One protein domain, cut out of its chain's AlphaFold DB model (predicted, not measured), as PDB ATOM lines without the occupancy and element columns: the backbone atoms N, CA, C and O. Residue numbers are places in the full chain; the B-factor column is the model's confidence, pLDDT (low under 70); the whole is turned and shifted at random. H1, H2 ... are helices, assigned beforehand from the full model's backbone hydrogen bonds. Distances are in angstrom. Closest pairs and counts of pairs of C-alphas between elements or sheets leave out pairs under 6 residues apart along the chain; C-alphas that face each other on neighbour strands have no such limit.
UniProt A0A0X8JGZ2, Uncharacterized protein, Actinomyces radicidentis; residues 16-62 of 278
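What this domain is: This is residues 16 to 62 of the 278 residues of an uncharacterized protein of Actinomyces radicidentis (UniProt A0A0X8JGZ2). From its first residue, the printed part draws an open crank: helix H1 set across one end, a stretched link, then the longer helix H2 running off along the long axis, with no core between them. A short tail, residues 58 to 62, folds back at the far end. The 47 printed residues hold two named helices, H1 then H2, and no named strand; the class is all helix. The whole is extended, with a radius of gyration of the C-alphas of 17.1 A and spans of 49 by 22 by 14 A.

How they stand to each other: Look first at H1, residues 16 to 31, then at H2, residues 39 to 57: the two are apart, with no C-alpha of the one within 8 A of the other. Seven residues make the short link between them. Residues 16 to 23 of H1 stand free, and so do residues 46 to 51 of H2. In H1 and H2 every O i to N i+4 pair is within hydrogen-bond range.

Where its parts are: Find C-alpha 16 at (183.109, 118.299, 197.177); from there H1 runs 22.2 A to C-alpha 31. H2 runs 26.6 A from C-alpha 39 to C-alpha 57 at (178.111, 153.839, 228.465).

The domain as a whole: The C-alphas farthest apart, of Ala 16 and Gly 59, are 50.1 A apart. The printed part has no cut. Look for pLDDT under 70 at residues 26 to 29, 31 to 36, 52 and 59 to 62.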
ATOM      1  N   ALA A  16     182.677 117.320 198.174       83.31
ATOM      2  CA  ALA A  16     183.109 118.299 197.177       83.31
ATOM      3  C   ALA A  16     183.048 119.742 197.706       83.31
ATOM      4  O   ALA A  16     183.955 120.531 197.472       83.31
ATOM      5  N   ARG A  17     182.041 120.078 198.524       77.94
ATOM      6  CA  ARG A  17     181.975 121.395 199.177       77.94
ATOM      7  C   ARG A  17     183.113 121.624 200.180       77.94
ATOM      8  O   ARG A  17     183.645 122.721 200.239       77.94
ATOM      9  N   ARG A  18     183.496 120.605 200.957       80.38
ATOM     10  CA  ARG A  18     184.626 120.691 201.905       80.38
ATOM     11  C   ARG A  18     185.978 120.708 201.197       80.38
ATOM     12  O   ARG A  18     186.942 121.215 201.751       80.38
ATOM     13  N   GLU A  19     186.065 120.097 200.023       84.44
ATOM     14  CA  GLU A  19     187.261 120.144 199.179       84.44
ATOM     15  C   GLU A  19     187.415 121.534 198.565       84.44
ATOM     16  O   GLU A  19     188.458 122.146 198.767       84.44
ATOM     17  N   ALA A  20     186.342 122.099 198.004       79.94
ATOM     18  CA  ALA A  20     186.326 123.478 197.523       79.94
ATOM     19  C   ALA A  20     186.659 124.496 198.632       79.94
ATOM     20  O   ALA A  20     187.417 125.431 198.412       79.94
ATOM     21  N   GLU A  21     186.152 124.304 199.855       78.44
ATOM     22  CA  GLU A  21     186.433 125.198 200.990       78.44
ATOM     23  C   GLU A  21     187.906 125.130 201.438       78.44
ATOM     24  O   GLU A  21     188.506 126.152 201.763       78.44
ATOM     25  N   ARG A  22     188.530 123.945 201.369       77.75
ATOM     26  CA  ARG A  22     189.968 123.764 201.642       77.75
ATOM     27  C   ARG A  22     190.856 124.280 200.517       77.75
ATOM     28  O   ARG A  22     191.982 124.693 200.780       77.75
ATOM     29  N   GLU A  23     190.393 124.216 199.276       77.56
ATOM     30  CA  GLU A  23     191.099 124.801 198.133       77.56
ATOM     31  C   GLU A  23     191.081 126.325 198.221       77.56
ATOM     32  O   GLU A  23     192.141 126.935 198.130       77.56
ATOM     33  N   VAL A  24     189.937 126.918 198.572       77.06
ATOM     34  CA  VAL A  24     189.829 128.351 198.881       77.06
ATOM     35  C   VAL A  24     190.728 128.730 200.064       77.06
ATOM     36  O   VAL A  24     191.470 129.700 199.971       77.06
ATOM     37  N   GLU A  25     190.751 127.956 201.155       71.25
ATOM     38  CA  GLU A  25     191.660 128.203 202.289       71.25
ATOM     39  C   GLU A  25     193.141 128.140 201.873       71.25
ATOM     40  O   GLU A  25     193.944 128.984 202.272       71.25
ATOM     41  N   ARG A  26     193.515 127.180 201.020       68.50
ATOM     42  CA  ARG A  26     194.879 127.073 200.481       68.50
ATOM     43  C   ARG A  26     195.234 128.233 199.568       68.50
ATOM     44  O   ARG A  26     196.371 128.696 199.615       68.50
ATOM     45  N   GLU A  27     194.300 128.706 198.756       66.06
ATOM     46  CA  GLU A  27     194.508 129.873 197.901       66.06
ATOM     47  C   GLU A  27     194.622 131.159 198.723       66.06
ATOM     48  O   GLU A  27     195.502 131.975 198.446       66.06
ATOM     49  N   LEU A  28     193.839 131.304 199.795       68.12
ATOM     50  CA  LEU A  28     193.931 132.428 200.735       68.12
ATOM     51  C   LEU A  28     195.269 132.438 201.489       68.12
ATOM     52  O   LEU A  28     195.923 133.477 201.589       68.12
ATOM     53  N   LEU A  29     195.734 131.273 201.950       60.91
ATOM     54  CA  LEU A  29     197.053 131.138 202.575       60.91
ATOM     55  C   LEU A  29     198.189 131.390 201.575       60.91
ATOM     56  O   LEU A  29     199.198 131.998 201.928       60.91
ATOM     57  N   ARG A  30     198.024 130.963 200.317       70.25
ATOM     58  CA  ARG A  30     199.011 131.168 199.247       70.25
ATOM     59  C   ARG A  30     199.107 132.628 198.801       70.25
ATOM     60  O   ARG A  30     200.190 133.072 198.437       70.25
ATOM     61  N   THR A  31     197.998 133.359 198.834       69.00
ATOM     62  CA  THR A  31     197.925 134.791 198.493       69.00
ATOM     63  C   THR A  31     198.208 135.702 199.688       69.00
ATOM     64  O   THR A  31     198.332 136.913 199.518       69.00
ATOM     65  N   GLY A  32     198.337 135.137 200.896       65.44
ATOM     66  CA  GLY A  32     198.508 135.904 202.130       65.44
ATOM     67  C   GLY A  32     197.304 136.797 202.445       65.44
ATOM     68  O   GLY A  32     197.441 137.789 203.163       65.44
ATOM     69  N   GLN A  33     196.137 136.485 201.882       66.25
ATOM     70  CA  GLN A  33     194.953 137.322 201.969       66.25
ATOM     71  C   GLN A  33     194.172 136.963 203.240       66.25
ATOM     72  O   GLN A  33     193.720 135.834 203.417       66.25
ATOM     73  N   VAL A  34     194.042 137.932 204.155       61.28
ATOM     74  CA  VAL A  34     193.237 137.796 205.381       61.28
ATOM     75  C   VAL A  34     191.802 137.446 204.969       61.28
ATOM     76  O   VAL A  34     191.265 138.125 204.087       61.28
ATOM     77  N   PRO A  35     191.168 136.415 205.560       65.88
ATOM     78  CA  PRO A  35     189.824 136.012 205.169       65.88
ATOM     79  C   PRO A  35     188.879 137.204 205.310       65.88
ATOM     80  O   PRO A  35     188.706 137.759 206.398       65.88
ATOM     81  N   VAL A  36     188.282 137.621 204.193       64.38
ATOM     82  CA  VAL A  36     187.327 138.728 204.195       64.38
ATOM     83  C   VAL A  36     186.101 138.256 204.964       64.38
ATOM     84  O   VAL A  36     185.383 137.352 204.530       64.38
ATOM     85  N   LEU A  37     185.890 138.849 206.140       70.75
ATOM     86  CA  LEU A  37     184.733 138.589 206.986       70.75
ATOM     87  C   LEU A  37     183.467 138.672 206.132       70.75
ATOM     88  O   LEU A  37     183.226 139.652 205.422       70.75
ATOM     89  N   THR A  38     182.641 137.632 206.183       82.44
ATOM     90  CA  THR A  38     181.373 137.641 205.449       82.44
ATOM     91  C   THR A  38     180.491 138.792 205.953       82.44
ATOM     92  O   THR A  38     180.574 139.194 207.113       82.44
ATOM     93  N   ARG A  39     179.586 139.328 205.120       78.50
ATOM     94  CA  ARG A  39     178.709 140.462 205.507       78.50
ATOM     95  C   ARG A  39     177.934 140.227 206.814       78.50
ATOM     96  O   ARG A  39     177.659 141.178 207.539       78.50
ATOM     97  N   LYS A  40     177.561 138.975 207.102       83.50
ATOM     98  CA  LYS A  40     176.894 138.587 208.357       83.50
ATOM     99  C   LYS A  40     177.846 138.659 209.547       83.50
ATOM    100  O   LYS A  40     177.455 139.165 210.590       83.50
ATOM    101  N   GLU A  41     179.084 138.220 209.361       85.25
ATOM    102  CA  GLU A  41     180.124 138.273 210.387       85.25
ATOM    103  C   GLU A  41     180.509 139.717 210.723       85.25
ATOM    104  O   GLU A  41     180.580 140.069 211.893       85.25
ATOM    105  N   ILE A  42     180.622 140.592 209.714       83.31
ATOM    106  CA  ILE A  42     180.851 142.033 209.922       83.31
ATOM    107  C   ILE A  42     179.716 142.649 210.753       83.31
ATOM    108  O   ILE A  42     179.960 143.446 211.656       83.31
ATOM    109  N   ARG A  43     178.459 142.275 210.474       85.12
ATOM    110  CA  ARG A  43     177.308 142.738 211.267       85.12
ATOM    111  C   ARG A  43     177.331 142.186 212.690       85.12
ATOM    112  O   ARG A  43     177.017 142.940 213.605       85.12
ATOM    113  N   ARG A  44     177.723 140.921 212.881       89.69
ATOM    114  CA  ARG A  44     177.849 140.314 214.214       89.69
ATOM    115  C   ARG A  44     178.926 141.013 215.040       89.69
ATOM    116  O   ARG A  44     178.630 141.459 216.138       89.69
ATOM    117  N   GLN A  45     180.116 141.215 214.475       89.00
ATOM    118  CA  GLN A  45     181.203 141.927 215.154       89.00
ATOM    119  C   GLN A  45     180.831 143.371 215.494       89.00
ATOM    120  O   GLN A  45     181.179 143.868 216.561       89.00
ATOM    121  N   ARG A  46     180.095 144.053 214.609       84.88
ATOM    122  CA  ARG A  46     179.626 145.413 214.884       84.88
ATOM    123  C   ARG A  46     178.619 145.447 216.032       84.88
ATOM    124  O   ARG A  46     178.734 146.320 216.879       84.88
ATOM    125  N   ALA A  47     177.690 144.495 216.071       87.44
ATOM    126  CA  ALA A  47     176.712 144.376 217.147       87.44
ATOM    127  C   ALA A  47     177.370 144.016 218.492       87.44
ATOM    128  O   ALA A  47     177.006 144.581 219.515       87.44
ATOM    129  N   GLU A  48     178.373 143.137 218.497       83.81
ATOM    130  CA  GLU A  48     179.157 142.812 219.698       83.81
ATOM    131  C   GLU A  48     179.970 144.024 220.188       83.81
ATOM    132  O   GLU A  48     179.970 144.333 221.377       83.81
ATOM    133  N   ALA A  49     180.605 144.772 219.278       85.44
ATOM    134  CA  ALA A  49     181.326 145.998 219.625       85.44
ATOM    135  C   ALA A  49     180.392 147.110 220.129       85.44
ATOM    136  O   ALA A  49     180.767 147.893 220.999       85.44
ATOM    137  N   GLU A  50     179.179 147.198 219.587       85.88
ATOM    138  CA  GLU A  50     178.146 148.121 220.053       85.88
ATOM    139  C   GLU A  50     177.604 147.712 221.425       85.88
ATOM    140  O   GLU A  50     177.436 148.571 222.284       85.88
ATOM    141  N   ALA A  51     177.427 146.412 221.677       86.00
ATOM    142  CA  ALA A  51     177.052 145.896 222.990       86.00
ATOM    143  C   ALA A  51     178.119 146.213 224.052       86.00
ATOM    144  O   ALA A  51     177.769 146.664 225.140       86.00
ATOM    145  N   MET A  52     179.409 146.074 223.721       69.25
ATOM    146  CA  MET A  52     180.495 146.492 224.617       69.25
ATOM    147  C   MET A  52     180.483 148.005 224.864       69.25
ATOM    148  O   MET A  52     180.585 148.435 226.008       69.25
ATOM    149  N   ARG A  53     180.295 148.830 223.823       77.00
ATOM    150  CA  ARG A  53     180.179 150.295 223.985       77.00
ATOM    151  C   ARG A  53     178.968 150.693 224.824       77.00
ATOM    152  O   ARG A  53     179.071 151.631 225.604       77.00
ATOM    153  N   ASN A  54     177.846 149.997 224.676       84.56
ATOM    154  CA  ASN A  54     176.647 150.236 225.470       84.56
ATOM    155  C   ASN A  54     176.862 149.846 226.940       84.56
ATOM    156  O   ASN A  54     176.465 150.595 227.820       84.56
ATOM    157  N   ALA A  55     177.562 148.740 227.216       74.31
ATOM    158  CA  ALA A  55     177.933 148.349 228.581       74.31
ATOM    159  C   ALA A  55     178.879 149.366 229.251       74.31
ATOM    160  O   ALA A  55     178.708 149.697 230.423       74.31
ATOM    161  N   ILE A  56     179.826 149.928 228.489       74.00
ATOM    162  CA  ILE A  56     180.699 151.016 228.959       74.00
ATOM    163  C   ILE A  56     179.880 152.290 229.223       74.00
ATOM    164  O   ILE A  56     180.029 152.920 230.265       74.00
ATOM    165  N   ALA A  57     178.970 152.660 228.315       75.31
ATOM    166  CA  ALA A  57     178.111 153.839 228.465       75.31
ATOM    167  C   ALA A  57     177.080 153.702 229.602       75.31
ATOM    168  O   ALA A  57     176.708 154.701 230.215       75.31
ATOM    169  N   ALA A  58     176.646 152.475 229.902       74.75
ATOM    170  CA  ALA A  58     175.813 152.146 231.055       74.75
ATOM    171  C   ALA A  58     176.581 152.220 232.388       74.75
ATOM    172  O   ALA A  58     175.960 152.166 233.448       74.75
ATOM    173  N   GLY A  59     177.910 152.380 232.345       65.81
ATOM    174  CA  GLY A  59     178.765 152.499 233.525       65.81
ATOM    175  C   GLY A  59     178.996 151.180 234.263       65.81
ATOM    176  O   GLY A  59     179.486 151.205 235.388       65.81
ATOM    177  N   GLU A  60     178.648 150.040 233.657       67.19
ATOM    178  CA  GLU A  60     178.841 148.707 234.250       67.19
ATOM    179  C   GLU A  60     180.284 148.201 234.097       67.19
ATOM    180  O   GLU A  60     180.706 147.324 234.844       67.19
ATOM    181  N   ILE A  61     181.044 148.755 233.146       59.66
ATOM    182  CA  ILE A  61     182.462 148.455 232.915       59.66
ATOM    183  C   ILE A  61     183.188 149.787 232.731       59.66
ATOM    184  O   ILE A  61     182.884 150.549 231.809       59.66
ATOM    185  N   THR A  62     184.149 150.077 233.604       68.12
ATOM    186  CA  THR A  62     185.010 151.259 233.486       68.12
ATOM    187  C   THR A  62     185.798 151.206 232.171       68.12
ATOM    188  O   THR A  62     186.299 150.152 231.785       68.12
TER     189      THR A  62